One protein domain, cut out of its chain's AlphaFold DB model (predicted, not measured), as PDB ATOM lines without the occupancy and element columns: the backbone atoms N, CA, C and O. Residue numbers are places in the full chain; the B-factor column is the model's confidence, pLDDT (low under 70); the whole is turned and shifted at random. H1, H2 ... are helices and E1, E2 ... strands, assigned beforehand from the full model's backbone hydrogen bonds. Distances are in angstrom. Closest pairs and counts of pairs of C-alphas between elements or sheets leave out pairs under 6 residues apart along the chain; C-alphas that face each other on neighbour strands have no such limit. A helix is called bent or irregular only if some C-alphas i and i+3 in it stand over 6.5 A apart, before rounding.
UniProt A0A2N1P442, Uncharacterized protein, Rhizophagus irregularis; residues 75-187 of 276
ATOM      1  N   TYR A  75      51.958 -29.290 -13.841       67.00
ATOM      2  CA  TYR A  75      51.518 -29.843 -12.567       67.00
ATOM      3  C   TYR A  75      50.004 -30.097 -12.454       67.00
ATOM      4  O   TYR A  75      49.593 -31.109 -11.890       67.00
ATOM      5  N   PHE A  76      49.166 -29.160 -12.890       72.81
ATOM      6  CA  PHE A  76      47.714 -29.205 -12.672       72.81
ATOM      7  C   PHE A  76      46.946 -29.695 -13.903       72.81
ATOM      8  O   PHE A  76      45.712 -29.709 -13.883       72.81
ATOM      9  N   VAL A  77      47.654 -30.084 -14.965       82.12
ATOM     10  CA  VAL A  77      47.048 -30.776 -16.099       82.12
ATOM     11  C   VAL A  77      46.406 -32.054 -15.566       82.12
ATOM     12  O   VAL A  77      47.019 -32.803 -14.806       82.12
ATOM     13  N   LEU A  78      45.136 -32.277 -15.918       84.50
ATOM     14  CA  LEU A  78      44.342 -33.371 -15.348       84.50
ATOM     15  C   LEU A  78      44.990 -34.739 -15.588       84.50
ATOM     16  O   LEU A  78      44.939 -35.588 -14.706       84.50
ATOM     17  N   GLU A  79      45.639 -34.921 -16.736       85.38
ATOM     18  CA  GLU A  79      46.397 -36.128 -17.075       85.38
ATOM     19  C   GLU A  79      47.572 -36.356 -16.116       85.38
ATOM     20  O   GLU A  79      47.679 -37.419 -15.513       85.38
ATOM     21  N   SER A  80      48.370 -35.323 -15.843       86.56
ATOM     22  CA  SER A  80      49.472 -35.412 -14.881       86.56
ATOM     23  C   SER A  80      48.987 -35.621 -13.443       86.56
ATOM     24  O   SER A  80      49.641 -36.301 -12.656       86.56
ATOM     25  N   VAL A  81      47.848 -35.034 -13.054       89.12
ATOM     26  CA  VAL A  81      47.250 -35.280 -11.728       89.12
ATOM     27  C   VAL A  81      46.762 -36.730 -11.634       89.12
ATOM     28  O   VAL A  81      46.969 -37.372 -10.608       89.12
ATOM     29  N   LYS A  82      46.139 -37.252 -12.697       91.19
ATOM     30  CA  LYS A  82      45.661 -38.637 -12.799       91.19
ATOM     31  C   LYS A  82      46.817 -39.628 -12.635       91.19
ATOM     32  O   LYS A  82      46.749 -40.471 -11.748       91.19
ATOM     33  N   GLU A  83      47.899 -39.449 -13.388       92.31
ATOM     34  CA  GLU A  83      49.095 -40.299 -13.318       92.31
ATOM     35  C   GLU A  83      49.681 -40.362 -11.897       92.31
ATOM     36  O   GLU A  83      49.976 -41.437 -11.372       92.31
ATOM     37  N   ARG A  84      49.773 -39.214 -11.212       94.50
ATOM     38  CA  ARG A  84      50.252 -39.172  -9.821       94.50
ATOM     39  C   ARG A  84      49.315 -39.880  -8.845       94.50
ATOM     40  O   ARG A  84      49.797 -40.531  -7.923       94.50
ATOM     41  N   LEU A  85      47.997 -39.752  -9.022       94.19
ATOM     42  CA  LEU A  85      47.007 -40.425  -8.171       94.19
ATOM     43  C   LEU A  85      47.081 -41.950  -8.300       94.19
ATOM     44  O   LEU A  85      46.974 -42.663  -7.295       94.19
ATOM     45  N   ASP A  86      47.299 -42.434  -9.520       93.75
ATOM     46  CA  ASP A  86      47.463 -43.857  -9.807       93.75
ATOM     47  C   ASP A  86      48.754 -44.398  -9.168       93.75
ATOM     48  O   ASP A  86      48.747 -45.483  -8.587       93.75
ATOM     49  N   GLY A  87      49.827 -43.598  -9.161       93.88
ATOM     50  CA  GLY A  87      51.120 -43.953  -8.568       93.88
ATOM     51  C   GLY A  87      51.227 -43.843  -7.040       93.88
ATOM     52  O   GLY A  87      52.252 -44.240  -6.483       93.88
ATOM     53  N   TYR A  88      50.229 -43.305  -6.327       96.12
ATOM     54  CA  TYR A  88      50.339 -43.151  -4.872       96.12
ATOM     55  C   TYR A  88      50.240 -44.471  -4.108       96.12
ATOM     56  O   TYR A  88      49.218 -45.166  -4.145       96.12
ATOM     57  N   ASP A  89      51.258 -44.730  -3.292       95.12
ATOM     58  CA  ASP A  89      51.210 -45.718  -2.223       95.12
ATOM     59  C   ASP A  89      50.501 -45.138  -0.986       95.12
ATOM     60  O   ASP A  89      51.057 -44.331  -0.235       95.12
ATOM     61  N   ILE A  90      49.260 -45.578  -0.768       93.44
ATOM     62  CA  ILE A  90      48.402 -45.156   0.350       93.44
ATOM     63  C   ILE A  90      48.857 -45.699   1.715       93.44
ATOM     64  O   ILE A  90      48.298 -45.305   2.737       93.44
ATOM     65  N   SER A  91      49.851 -46.591   1.755       92.62
ATOM     66  CA  SER A  91      50.472 -47.035   3.010       92.62
ATOM     67  C   SER A  91      51.529 -46.048   3.522       92.62
ATOM     68  O   SER A  91      51.839 -46.016   4.714       92.62
ATOM     69  N   SER A  92      52.050 -45.197   2.633       93.69
ATOM     70  CA  SER A  92      53.061 -44.192   2.949       93.69
ATOM     71  C   SER A  92      52.460 -42.932   3.587       93.69
ATOM     72  O   SER A  92      51.248 -42.731   3.619       93.69
ATOM     73  N   LYS A  93      53.299 -42.029   4.103       93.06
ATOM     74  CA  LYS A  93      52.840 -40.740   4.643       93.06
ATOM     75  C   LYS A  93      52.556 -39.745   3.502       93.06
ATOM     76  O   LYS A  93      53.482 -39.426   2.754       93.06
ATOM     77  N   PRO A  94      51.343 -39.163   3.396       94.25
ATOM     78  CA  PRO A  94      51.042 -38.208   2.337       94.25
ATOM     79  C   PRO A  94      51.739 -36.865   2.562       94.25
ATOM     80  O   PRO A  94      51.796 -36.334   3.675       94.25
ATOM     81  N   GLY A  95      52.210 -36.273   1.464       89.62
ATOM     82  CA  GLY A  95      52.708 -34.899   1.421       89.62
ATOM     83  C   GLY A  95      51.641 -33.876   1.011       89.62
ATOM     84  O   GLY A  95      50.509 -34.210   0.662       89.62
ATOM     85  N   LEU A  96      52.030 -32.599   0.975       86.81
ATOM     86  CA  LEU A  96      51.177 -31.510   0.471       86.81
ATOM     87  C   LEU A  96      50.782 -31.694  -1.003       86.81
ATOM     88  O   LEU A  96      49.736 -31.212  -1.422       86.81
ATOM     89  N   GLN A  97      51.616 -32.386  -1.781       88.44
ATOM     90  CA  GLN A  97      51.327 -32.794  -3.154       88.44
ATOM     91  C   GLN A  97      50.072 -33.670  -3.233       88.44
ATOM     92  O   GLN A  97      49.111 -33.307  -3.901       88.44
ATOM     93  N   ALA A  98      50.076 -34.774  -2.487       91.94
ATOM     94  CA  ALA A  98      48.974 -35.724  -2.446       91.94
ATOM     95  C   ALA A  98      47.678 -35.056  -1.972       91.94
ATOM     96  O   ALA A  98      46.616 -35.279  -2.545       91.94
ATOM     97  N   LEU A  99      47.775 -34.162  -0.981       91.00
ATOM     98  CA  LEU A  99      46.639 -33.350  -0.548       91.00
ATOM     99  C   LEU A  99      46.070 -32.497  -1.696       91.00
ATOM    100  O   LEU A  99      44.855 -32.495  -1.890       91.00
ATOM    101  N   SER A 100      46.914 -31.789  -2.460       88.44
ATOM    102  CA  SER A 100      46.464 -31.020  -3.633       88.44
ATOM    103  C   SER A 100      45.770 -31.906  -4.657       88.44
ATOM    104  O   SER A 100      44.698 -31.556  -5.143       88.44
ATOM    105  N   ASP A 101      46.388 -33.033  -4.996       91.75
ATOM    106  CA  ASP A 101      45.939 -33.887  -6.088       91.75
ATOM    107  C   ASP A 101      44.600 -34.551  -5.737       91.75
ATOM    108  O   ASP A 101      43.688 -34.553  -6.560       91.75
ATOM    109  N   VAL A 102      44.406 -34.971  -4.480       91.94
ATOM    110  CA  VAL A 102      43.111 -35.464  -3.971       91.94
ATOM    111  C   VAL A 102      42.052 -34.357  -3.934       91.94
ATOM    112  O   VAL A 102      40.887 -34.596  -4.260       91.94
ATOM    113  N   MET A 103      42.426 -33.123  -3.584       90.25
ATOM    114  CA  MET A 103      41.492 -31.996  -3.647       90.25
ATOM    115  C   MET A 103      41.054 -31.677  -5.083       90.25
ATOM    116  O   MET A 103      39.882 -31.372  -5.301       90.25
ATOM    117  N   ILE A 104      41.975 -31.749  -6.049       89.75
ATOM    118  CA  ILE A 104      41.691 -31.563  -7.479       89.75
ATOM    119  C   ILE A 104      40.814 -32.709  -7.987       89.75
ATOM    120  O   ILE A 104      39.800 -32.450  -8.628       89.75
ATOM    121  N   MET A 105      41.151 -33.953  -7.635       93.62
ATOM    122  CA  MET A 105      40.395 -35.159  -7.986       93.62
ATOM    123  C   MET A 105      38.914 -35.046  -7.613       93.62
ATOM    124  O   MET A 105      38.052 -35.420  -8.408       93.62
ATOM    125  N   LEU A 106      38.630 -34.529  -6.412       89.19
ATOM    126  CA  LEU A 106      37.278 -34.405  -5.853       89.19
ATOM    127  C   LEU A 106      36.633 -33.033  -6.111       89.19
ATOM    128  O   LEU A 106      35.466 -32.837  -5.774       89.19
ATOM    129  N   CYS A 107      37.371 -32.080  -6.688       86.50
ATOM    130  CA  CYS A 107      36.955 -30.685  -6.863       86.50
ATOM    131  C   CYS A 107      36.516 -29.997  -5.550       86.50
ATOM    132  O   CYS A 107      35.537 -29.245  -5.532       86.50
ATOM    133  N   ILE A 108      37.243 -30.234  -4.449       83.62
ATOM    134  CA  ILE A 108      36.878 -29.771  -3.095       83.62
ATOM    135  C   ILE A 108      37.799 -28.711  -2.520       83.62
ATOM    136  O   ILE A 108      38.959 -28.553  -2.905       83.62
ATOM    137  N   ARG A 109      37.285 -27.996  -1.516       77.81
ATOM    138  CA  ARG A 109      38.084 -27.064  -0.716       77.81
ATOM    139  C   ARG A 109      38.814 -27.800   0.414       77.81
ATOM    140  O   ARG A 109      38.244 -28.727   0.987       77.81
ATOM    141  N   PRO A 110      39.993 -27.318   0.863       75.69
ATOM    142  CA  PRO A 110      40.721 -27.932   1.981       75.69
ATOM    143  C   PRO A 110      39.887 -28.058   3.263       75.69
ATOM    144  O   PRO A 110      40.023 -29.018   4.013       75.69
ATOM    145  N   ALA A 111      39.017 -27.075   3.520       74.25
ATOM    146  CA  ALA A 111      38.160 -27.045   4.704       74.25
ATOM    147  C   ALA A 111      37.088 -28.150   4.705       74.25
ATOM    148  O   ALA A 111      36.614 -28.526   5.771       74.25
ATOM    149  N   GLU A 112      36.728 -28.666   3.528       80.62
ATOM    150  CA  GLU A 112      35.680 -29.676   3.342       80.62
ATOM    151  C   GLU A 112      36.252 -31.103   3.400       80.62
ATOM    152  O   GLU A 112      35.521 -32.043   3.692       80.62
ATOM    153  N   VAL A 113      37.571 -31.272   3.212       86.31
ATOM    154  CA  VAL A 113      38.255 -32.582   3.198       86.31
ATOM    155  C   VAL A 113      37.968 -33.396   4.460       86.31
ATOM    156  O   VAL A 113      37.769 -34.602   4.381       86.31
ATOM    157  N   LYS A 114      37.932 -32.752   5.633       83.94
ATOM    158  CA  LYS A 114      37.785 -33.443   6.925       83.94
ATOM    159  C   LYS A 114      36.414 -34.084   7.128       83.94
ATOM    160  O   LYS A 114      36.326 -35.101   7.803       83.94
ATOM    161  N   SER A 115      35.355 -33.461   6.618       85.06
ATOM    162  CA  SER A 115      33.976 -33.913   6.835       85.06
ATOM    163  C   SER A 115      33.457 -34.796   5.708       85.06
ATOM    164  O   SER A 115      32.442 -35.464   5.892       85.06
ATOM    165  N   LEU A 116      34.135 -34.791   4.558       88.69
ATOM    166  CA  LEU A 116      33.713 -35.486   3.352       88.69
ATOM    167  C   LEU A 116      33.665 -37.007   3.530       88.69
ATOM    168  O   LEU A 116      34.567 -37.606   4.112       88.69
ATOM    169  N   ARG A 117      32.637 -37.645   2.970       89.69
ATOM    170  CA  ARG A 117      32.474 -39.104   2.945       89.69
ATOM    171  C   ARG A 117      31.989 -39.551   1.572       89.69
ATOM    172  O   ARG A 117      31.128 -38.889   0.998       89.69
ATOM    173  N   ILE A 118      32.533 -40.659   1.073       90.56
ATOM    174  CA  ILE A 118      32.186 -41.277  -0.214       90.56
ATOM    175  C   ILE A 118      31.705 -42.701   0.071       90.56
ATOM    176  O   ILE A 118      32.418 -43.451   0.742       90.56
ATOM    177  N   SER A 119      30.507 -43.038  -0.394       89.69
ATOM    178  CA  SER A 119      29.906 -44.370  -0.266       89.69
ATOM    179  C   SER A 119      28.725 -44.523  -1.223       89.69
ATOM    180  O   SER A 119      27.937 -43.584  -1.369       89.69
ATOM    181  N   ASP A 120      28.548 -45.708  -1.800       88.12
ATOM    182  CA  ASP A 120      27.416 -46.085  -2.658       88.12
ATOM    183  C   ASP A 120      27.156 -45.100  -3.814       88.12
ATOM    184  O   ASP A 120      26.017 -44.705  -4.088       88.12
ATOM    185  N   GLY A 121      28.218 -44.620  -4.462       87.00
ATOM    186  CA  GLY A 121      28.142 -43.638  -5.546       87.00
ATOM    187  C   GLY A 121      27.687 -42.249  -5.089       87.00
ATOM    188  O   GLY A 121      27.337 -41.393  -5.913       87.00
ATOM    189  N   ARG A 122      27.667 -42.000  -3.776       89.44
ATOM    190  CA  ARG A 122      27.218 -40.749  -3.161       89.44
ATOM    191  C   ARG A 122      28.328 -40.095  -2.354       89.44
ATOM    192  O   ARG A 122      29.236 -40.740  -1.839       89.44
ATOM    193  N   VAL A 123      28.218 -38.778  -2.221       88.94
ATOM    194  CA  VAL A 123      29.109 -37.952  -1.409       88.94
ATOM    195  C   VAL A 123      28.304 -37.165  -0.394       88.94
ATOM    196  O   VAL A 123      27.343 -36.479  -0.747       88.94
ATOM    197  N   THR A 124      28.722 -37.247   0.862       88.19
ATOM    198  CA  THR A 124      28.161 -36.514   2.002       88.19
ATOM    199  C   THR A 124      29.274 -35.735   2.705       88.19
ATOM    200  O   THR A 124      30.449 -35.854   2.354       88.19
ATOM    201  N   GLY A 125      28.931 -34.885   3.667       83.12
ATOM    202  CA  GLY A 125      29.875 -34.087   4.446       83.12
ATOM    203  C   GLY A 125      30.091 -32.671   3.918       83.12
ATOM    204  O   GLY A 125      30.924 -31.941   4.458       83.12
ATOM    205  N   TYR A 126      29.329 -32.262   2.897       74.50
ATOM    206  CA  TYR A 126      29.329 -30.909   2.324       74.50
ATOM    207  C   TYR A 126      28.304 -30.006   3.017       74.50
ATOM    208  O   TYR A 126      27.378 -29.471   2.394       74.50
ATOM    209  N   VAL A 127      28.453 -29.824   4.323       67.06
ATOM    210  CA  VAL A 127      27.528 -29.001   5.101       67.06
ATOM    211  C   VAL A 127      27.964 -27.534   5.022       67.06
ATOM    212  O   VAL A 127      28.950 -27.125   5.630       67.06
ATOM    213  N   LYS A 128      27.239 -26.719   4.242       65.44
ATOM    214  CA  LYS A 128      27.519 -25.272   4.092       65.44
ATOM    215  C   LYS A 128      27.116 -24.447   5.321       65.44
ATOM    216  O   LYS A 128      27.672 -23.372   5.537       65.44
ATOM    217  N   HIS A 129      26.165 -24.939   6.114       65.50
ATOM    218  CA  HIS A 129      25.639 -24.284   7.312       65.50
ATOM    219  C   HIS A 129      25.477 -25.319   8.420       65.50
ATOM    220  O   HIS A 129      24.935 -26.384   8.149       65.50
ATOM    221  N   ARG A 130      25.913 -25.003   9.646       57.22
ATOM    222  CA  ARG A 130      25.978 -25.953  10.775       57.22
ATOM    223  C   ARG A 130      24.647 -26.652  11.103       57.22
ATOM    224  O   ARG A 130      24.692 -27.736  11.667       57.22
ATOM    225  N   ASP A 131      23.520 -26.086  10.674       67.81
ATOM    226  CA  ASP A 131      22.172 -26.540  11.039       67.81
ATOM    227  C   ASP A 131      21.394 -27.173   9.865       67.81
ATOM    228  O   ASP A 131      20.193 -27.410   9.967       67.81
ATOM    229  N   GLN A 132      22.045 -27.425   8.720       69.50
ATOM    230  CA  GLN A 132      21.421 -28.139   7.599       69.50
ATOM    231  C   GLN A 132      21.690 -29.640   7.658       69.50
ATOM    232  O   GLN A 132      22.819 -30.073   7.883       69.50
ATOM    233  N   VAL A 133      20.650 -30.420   7.352       73.88
ATOM    234  CA  VAL A 133      20.779 -31.853   7.079       73.88
ATOM    235  C   VAL A 133      21.705 -32.044   5.879       73.88
ATOM    236  O   VAL A 133      21.571 -31.376   4.852       73.88
ATOM    237  N   ASP A 134      22.664 -32.947   6.030       80.31
ATOM    238  CA  ASP A 134      23.630 -33.300   4.998       80.31
ATOM    239  C   ASP A 134      22.929 -34.068   3.871       80.31
ATOM    240  O   ASP A 134      22.513 -35.212   4.044       80.31
ATOM    241  N   ILE A 135      22.743 -33.412   2.725       81.31
ATOM    242  CA  ILE A 135      22.064 -34.001   1.568       81.31
ATOM    243  C   ILE A 135      23.102 -34.754   0.724       81.31
ATOM    244  O   ILE A 135      24.023 -34.107   0.204       81.31
ATOM    245  N   PRO A 136      22.947 -36.078   0.517       85.75
ATOM    246  CA  PRO A 136      23.824 -36.839  -0.361       85.75
ATOM    247  C   PRO A 136      23.820 -36.290  -1.787       85.75
ATOM    248  O   PRO A 136      22.771 -36.003  -2.364       85.75
ATOM    249  N   ARG A 137      25.010 -36.160  -2.369       85.44
ATOM    250  CA  ARG A 137      25.224 -35.701  -3.745       85.44
ATOM    251  C   ARG A 137      25.764 -36.840  -4.592       85.44
ATOM    252  O   ARG A 137      26.436 -37.722  -4.071       85.44
ATOM    253  N   THR A 138      25.530 -36.800  -5.896       86.06
ATOM    254  CA  THR A 138      26.164 -37.735  -6.833       86.06
ATOM    255  C   THR A 138      27.686 -37.617  -6.755       86.06
ATOM    256  O   THR A 138      28.226 -36.507  -6.787       86.06
ATOM    257  N   PHE A 139      28.376 -38.754  -6.667       86.00
ATOM    258  CA  PHE A 139      29.831 -38.802  -6.720       86.00
ATOM    259  C   PHE A 139      30.344 -38.363  -8.090       86.00
ATOM    260  O   PHE A 139      30.006 -38.932  -9.127       86.00
ATOM    261  N   ARG A 140      31.156 -37.302  -8.091       86.06
ATOM    262  CA  ARG A 140      31.797 -36.764  -9.288       86.06
ATOM    263  C   ARG A 140      33.271 -36.563  -8.990       86.06
ATOM    264  O   ARG A 140      33.633 -35.693  -8.207       86.06
ATOM    265  N   SER A 141      34.091 -37.390  -9.618       88.25
ATOM    266  CA  SER A 141      35.529 -37.449  -9.394       88.25
ATOM    267  C   SER A 141      36.264 -37.681 -10.711       88.25
ATOM    268  O   SER A 141      35.709 -38.220 -11.683       88.25
ATOM    269  N   MET A 142      37.520 -37.241 -10.741       89.12
ATOM    270  CA  MET A 142      38.465 -37.598 -11.795       89.12
ATOM    271  C   MET A 142      38.885 -39.071 -11.690       89.12
ATOM    272  O   MET A 142      39.060 -39.741 -12.708       89.12
ATOM    273  N   GLU A 143      38.976 -39.591 -10.466       90.75
ATOM    274  CA  GLU A 143      39.117 -41.023 -10.226       90.75
ATOM    275  C   GLU A 143      37.769 -41.726 -10.414       90.75
ATOM    276  O   GLU A 143      36.774 -41.328  -9.805       90.75
ATOM    277  N   LYS A 144      37.738 -42.729 -11.300       90.38
ATOM    278  CA  LYS A 144      36.517 -43.449 -11.696       90.38
ATOM    279  C   LYS A 144      36.226 -44.624 -10.780       90.38
ATOM    280  O   LYS A 144      35.061 -44.966 -10.603       90.38
ATOM    281  N   ASN A 145      37.261 -45.217 -10.195       92.56
ATOM    282  CA  ASN A 145      37.109 -46.253  -9.196       92.56
ATOM    283  C   ASN A 145      36.753 -45.604  -7.851       92.56
ATOM    284  O   ASN A 145      37.585 -44.968  -7.201       92.56
ATOM    285  N   GLU A 146      35.496 -45.757  -7.439       92.31
ATOM    286  CA  GLU A 146      34.986 -45.194  -6.187       92.31
ATOM    287  C   GLU A 146      35.778 -45.672  -4.965       92.31
ATOM    288  O   GLU A 146      36.111 -44.868  -4.095       92.31
ATOM    289  N   GLU A 147      36.139 -46.954  -4.926       93.75
ATOM    290  CA  GLU A 147      36.897 -47.535  -3.822       93.75
ATOM    291  C   GLU A 147      38.297 -46.917  -3.734       93.75
ATOM    292  O   GLU A 147      38.737 -46.511  -2.657       93.75
ATOM    293  N   ARG A 148      38.965 -46.727  -4.876       95.00
ATOM    294  CA  ARG A 148      40.259 -46.031  -4.926       95.00
ATOM    295  C   ARG A 148      40.133 -44.581  -4.453       95.00
ATOM    296  O   ARG A 148      40.951 -44.120  -3.657       95.00
ATOM    297  N   ALA A 149      39.100 -43.864  -4.890       94.50
ATOM    298  CA  ALA A 149      38.856 -42.489  -4.459       94.50
ATOM    299  C   ALA A 149      38.578 -42.395  -2.949       94.50
ATOM    300  O   ALA A 149      39.073 -41.484  -2.280       94.50
ATOM    301  N   ARG A 150      37.829 -43.358  -2.398       94.75
ATOM    302  CA  ARG A 150      37.554 -43.483  -0.963       94.75
ATOM    303  C   ARG A 150      38.835 -43.744  -0.170       94.75
ATOM    304  O   ARG A 150      39.043 -43.101   0.857       94.75
ATOM    305  N   GLN A 151      39.706 -44.628  -0.656       96.19
ATOM    306  CA  GLN A 151      41.009 -44.910  -0.046       96.19
ATOM    307  C   GLN A 151      41.910 -43.671  -0.025       96.19
ATOM    308  O   GLN A 151      42.436 -43.320   1.028       96.19
ATOM    309  N   LEU A 152      42.028 -42.963  -1.152       96.19
ATOM    310  CA  LEU A 152      42.813 -41.729  -1.253       96.19
ATOM    311  C   LEU A 152      42.281 -40.624  -0.328       96.19
ATOM    312  O   LEU A 152      43.058 -39.935   0.335       96.19
ATOM    313  N   LEU A 153      40.955 -40.470  -0.235       94.75
ATOM    314  CA  LEU A 153      40.333 -39.529   0.696       94.75
ATOM    315  C   LEU A 153      40.643 -39.897   2.152       94.75
ATOM    316  O   LEU A 153      41.070 -39.037   2.925       94.75
ATOM    317  N   LYS A 154      40.449 -41.168   2.518       95.19
ATOM    318  CA  LYS A 154      40.672 -41.665   3.880       95.19
ATOM    319  C   LYS A 154      42.132 -41.510   4.303       95.19
ATOM    320  O   LYS A 154      42.399 -40.995   5.384       95.19
ATOM    321  N   TRP A 155      43.057 -41.848   3.412       96.44
ATOM    322  CA  TRP A 155      44.495 -41.671   3.592       96.44
ATOM    323  C   TRP A 155      44.869 -40.229   3.968       96.44
ATOM    324  O   TRP A 155      45.554 -39.984   4.964       96.44
ATOM    325  N   ILE A 156      44.336 -39.249   3.233       94.81
ATOM    326  CA  ILE A 156      44.532 -37.829   3.539       94.81
ATOM    327  C   ILE A 156      43.880 -37.440   4.873       94.81
ATOM    328  O   ILE A 156      44.490 -36.724   5.672       94.81
ATOM    329  N   GLN A 157      42.656 -37.897   5.141       93.44
ATOM    330  CA  GLN A 157      41.940 -37.604   6.388       93.44
ATOM    331  C   GLN A 157      42.671 -38.135   7.625       93.44
ATOM    332  O   GLN A 157      42.744 -37.432   8.637       93.44
ATOM    333  N   ASP A 158      43.250 -39.330   7.544       94.06
ATOM    334  CA  ASP A 158      43.995 -39.949   8.640       94.06
ATOM    335  C   ASP A 158      45.314 -39.213   8.899       94.06
ATOM    336  O   ASP A 158      45.659 -38.931  10.050       94.06
ATOM    337  N   ALA A 159      46.006 -38.773   7.848       92.31
ATOM    338  CA  ALA A 159      47.193 -37.930   7.984       92.31
ATOM    339  C   ALA A 159      46.881 -36.545   8.582       92.31
ATOM    340  O   ALA A 159      47.667 -35.994   9.354       92.31
ATOM    341  N   ILE A 160      45.722 -35.963   8.270       89.56
ATOM    342  CA  ILE A 160      45.283 -34.712   8.900       89.56
ATOM    343  C   ILE A 160      44.943 -34.941  10.377       89.56
ATOM    344  O   ILE A 160      45.339 -34.147  11.231       89.56
ATOM    345  N   SER A 161      44.215 -36.018  10.677       89.94
ATOM    346  CA  SER A 161      43.755 -36.348  12.032       89.94
ATOM    347  C   SER A 161      44.917 -36.698  12.962       89.94
ATOM    348  O   SER A 161      44.936 -36.264  14.110       89.94
ATOM    349  N   SER A 162      45.935 -37.388  12.445       90.38
ATOM    350  CA  SER A 162      47.192 -37.681  13.153       90.38
ATOM    351  C   SER A 162      48.145 -36.480  13.256       90.38
ATOM    352  O   SER A 162      49.224 -36.591  13.834       90.38
ATOM    353  N   GLY A 163      47.786 -35.323  12.687       86.88
ATOM    354  CA  GLY A 163      48.613 -34.114  12.702       86.88
ATOM    355  C   GLY A 163      49.825 -34.153  11.762       86.88
ATOM    356  O   GLY A 163      50.609 -33.199  11.746       86.88
ATOM    357  N   GLN A 164      49.966 -35.210  10.954       85.25
ATOM    358  CA  GLN A 164      51.002 -35.352   9.929       85.25
ATOM    359  C   GLN A 164      50.853 -34.314   8.809       85.25
ATOM    360  O   GLN A 164      51.856 -33.802   8.310       85.25
ATOM    361  N   LEU A 165      49.609 -33.970   8.457       84.50
ATOM    362  CA  LEU A 165      49.260 -32.897   7.528       84.50
ATOM    363  C   LEU A 165      48.546 -31.757   8.263       84.50
ATOM    364  O   LEU A 165      47.387 -31.860   8.669       84.50
ATOM    365  N   LYS A 166      49.220 -30.612   8.397       78.25
ATOM    366  CA  LYS A 166      48.646 -29.419   9.033       78.25
ATOM    367  C   LYS A 166      47.899 -28.551   8.018       78.25
ATOM    368  O   LYS A 166      48.488 -27.684   7.377       78.25
ATOM    369  N   ILE A 167      46.574 -28.690   7.950       67.50
ATOM    370  CA  ILE A 167      45.689 -27.723   7.271       67.50
ATOM    371  C   ILE A 167      45.455 -26.533   8.214       67.50
ATOM    372  O   ILE A 167      44.392 -26.389   8.814       67.50
ATOM    373  N   ARG A 168      46.484 -25.709   8.439       54.94
ATOM    374  CA  ARG A 168      46.420 -24.600   9.406       54.94
ATOM    375  C   ARG A 168      45.976 -23.279   8.779       54.94
ATOM    376  O   ARG A 168      46.535 -22.268   9.163       54.94
ATOM    377  N   ILE A 169      45.052 -23.214   7.810       52.81
ATOM    378  CA  ILE A 169      44.621 -21.902   7.279       52.81
ATOM    379  C   ILE A 169      43.181 -21.910   6.702       52.81
ATOM    380  O   ILE A 169      42.813 -22.871   6.030       52.81
ATOM    381  N   PRO A 170      42.351 -20.852   6.894       49.97
ATOM    382  CA  PRO A 170      41.125 -20.647   6.112       49.97
ATOM    383  C   PRO A 170      41.410 -20.714   4.603       49.97
ATOM    384  O   PRO A 170      42.426 -20.196   4.138       49.97
ATOM    385  N   GLY A 171      40.506 -21.355   3.852       52.16
ATOM    386  CA  GLY A 171      40.739 -22.006   2.550       52.16
ATOM    387  C   GLY A 171      41.485 -21.248   1.439       52.16
ATOM    388  O   GLY A 171      41.921 -21.893   0.492       52.16
ATOM    389  N   ILE A 172      41.696 -19.933   1.554       49.59
ATOM    390  CA  ILE A 172      42.522 -19.140   0.632       49.59
ATOM    391  C   ILE A 172      44.021 -19.378   0.847       49.59
ATOM    392  O   ILE A 172      44.706 -19.743  -0.105       49.59
ATOM    393  N   LYS A 173      44.564 -19.250   2.070       51.00
ATOM    394  CA  LYS A 173      46.031 -19.361   2.229       51.00
ATOM    395  C   LYS A 173      46.557 -20.807   2.258       51.00
ATOM    396  O   LYS A 173      47.746 -21.013   2.052       51.00
ATOM    397  N   CYS A 174      45.678 -21.814   2.361       51.50
ATOM    398  CA  CYS A 174      46.032 -23.205   2.039       51.50
ATOM    399  C   CYS A 174      46.412 -23.366   0.563       51.50
ATOM    400  O   CYS A 174      47.434 -23.968   0.267       51.50
ATOM    401  N   PHE A 175      45.647 -22.773  -0.357       53.53
ATOM    402  CA  PHE A 175      45.990 -22.795  -1.781       53.53
ATOM    403  C   PHE A 175      47.301 -22.050  -2.077       53.53
ATOM    404  O   PHE A 175      48.037 -22.457  -2.969       53.53
ATOM    405  N   HIS A 176      47.620 -21.001  -1.312       56.09
ATOM    406  CA  HIS A 176      48.891 -20.276  -1.433       56.09
ATOM    407  C   HIS A 176      50.073 -21.133  -0.962       56.09
ATOM    408  O   HIS A 176      51.034 -21.287  -1.702       56.09
ATOM    409  N   ALA A 177      49.976 -21.785   0.201       52.72
ATOM    410  CA  ALA A 177      51.017 -22.695   0.694       52.72
ATOM    411  C   ALA A 177      51.269 -23.899  -0.239       52.72
ATOM    412  O   ALA A 177      52.360 -24.460  -0.242       52.72
ATOM    413  N   LEU A 178      50.282 -24.281  -1.057       57.94
ATOM    414  CA  LEU A 178      50.447 -25.267  -2.129       57.94
ATOM    415  C   LEU A 178      51.142 -24.691  -3.383       57.94
ATOM    416  O   LEU A 178      51.576 -25.459  -4.235       57.94
ATOM    417  N   LYS A 179      51.260 -23.374  -3.546       57.12
ATOM    418  CA  LYS A 179      51.940 -22.746  -4.694       57.12
ATOM    419  C   LYS A 179      53.376 -22.312  -4.375       57.12
ATOM    420  O   LYS A 179      54.240 -22.471  -5.230       57.12
ATOM    421  N   GLU A 180      53.633 -21.840  -3.154       48.31
ATOM    422  CA  GLU A 180      54.925 -21.266  -2.721       48.31
ATOM    423  C   GLU A 180      56.158 -22.182  -2.910       48.31
ATOM    424  O   GLU A 180      57.156 -21.709  -3.446       48.31
ATOM    425  N   PRO A 181      56.145 -23.492  -2.580       53.31
ATOM    426  CA  PRO A 181      57.341 -24.336  -2.710       53.31
ATOM    427  C   PRO A 181      57.714 -24.691  -4.158       53.31
ATOM    428  O   PRO A 181      58.688 -25.403  -4.373       53.31
ATOM    429  N   ARG A 182      56.899 -24.300  -5.147       52.50
ATOM    430  CA  ARG A 182      56.907 -24.891  -6.497       52.50
ATOM    431  C   ARG A 182      57.172 -23.887  -7.617       52.50
ATOM    432  O   ARG A 182      56.880 -24.173  -8.773       52.50
ATOM    433  N   GLY A 183      57.716 -22.717  -7.279       45.84
ATOM    434  CA  GLY A 183      58.276 -21.782  -8.256       45.84
ATOM    435  C   GLY A 183      57.273 -21.164  -9.230       45.84
ATOM    436  O   GLY A 183      57.700 -20.626 -10.242       45.84
ATOM    437  N   VAL A 184      55.962 -21.215  -8.955       49.16
ATOM    438  CA  VAL A 184      54.947 -20.527  -9.770       49.16
ATOM    439  C   VAL A 184      54.903 -19.060  -9.327       49.16
ATOM    440  O   VAL A 184      54.333 -18.779  -8.268       49.16
ATOM    441  N   PRO A 185      55.476 -18.106 -10.089       37.41
ATOM    442  CA  PRO A 185      55.532 -16.718  -9.668       37.41
ATOM    443  C   PRO A 185      54.126 -16.131  -9.730       37.41
ATOM    444  O   PRO A 185      53.435 -16.189 -10.753       37.41
ATOM    445  N   TYR A 186      53.706 -15.541  -8.618       41.44
ATOM    446  CA  TYR A 186      52.409 -14.891  -8.481       41.44
ATOM    447  C   TYR A 186      52.176 -13.777  -9.515       41.44
ATOM    448  O   TYR A 186      51.033 -13.507  -9.867       41.44
ATOM    449  N   ASP A 187      53.228 -13.187 -10.087       43.88
ATOM    450  CA  ASP A 187      53.107 -12.072 -11.034       43.88
ATOM    451  C   ASP A 187      52.384 -12.406 -12.351       43.88
ATOM    452  O   ASP A 187      51.818 -11.506 -12.979       43.88
TER     453      ASP A 187
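What this domain is: This is residues 75 to 187 of the 276 residues of an uncharacterized protein of Rhizophagus irregularis (UniProt A0A2N1P442). A small two-strand hairpin, E1 and E2, sits at one end with E1 beside the first part of H3, and three helices follow one on another in contact, H3 to H2 to H1, with H2 in the middle. A long loop, residues 125 to 145, leaves E2 and folds back beside it on the way to H3, while H4 lies away from the other helices. The 113 printed residues hold four named helices and two named strands, in the order H1, H2, E1, E2, H3, H4; the sheet is antiparallel, and the class is mostly helix, though under half of the residues are in named elements. The whole is compact, with a radius of gyration of the C-alphas of 14.2 A and spans of 41 by 30 by 28 A.

Where its parts are: E1 is residues 117 to 119 and E2 residues 122 to 124, each 6.7 A long. H3, residues 146 to 161, is 22.1 A long and ends at C-alpha 161 (43.755, -36.348, 12.032). H2, residues 96 to 106, measures 15.5 A; H1, residues 78 to 86, 12.3 A from C-alpha 78 (44.342, -33.371, -15.348); H4, residues 171 to 177, 10.5 A.

How they stand to each other: In the hairpin E1 and E2, N 117 and O 124 are 2.9 A apart, within hydrogen-bond range. Residues 122 to 123 of E2 also pair antiparallel with residues 137 to 138. The closest C-alphas of E1 and H3, Ile 118 and Arg 150, are 5.9 A apart. With residues 152 to 156 alone, H3 touches H2, closest at C-alphas Ile 156 and Leu 99, 6.4 A, at a steep tilt of 41 degrees, opposite ways. H2 touches H1, closest at C-alphas Asp 101 and Val 81, 6.0 A; they run opposite ways at a steep tilt of 68 degrees, only just short of about perpendicular. H4 is apart from H3, and only just apart from H2, closest 8.4 A. Every O i to N i+4 pair is within hydrogen-bond range in H1, H2 and H3, and 2 of 3 in H4.

The domain as a whole: The C-alphas farthest apart, Asp 120 and Asp 187, are 43.4 A apart. The printed part has no cut; the link from E2 to H3, 21 residues, is long. Its mean pLDDT is 80.3, with residue 75, residues 127 to 132 and residues 167 to 187 under 70.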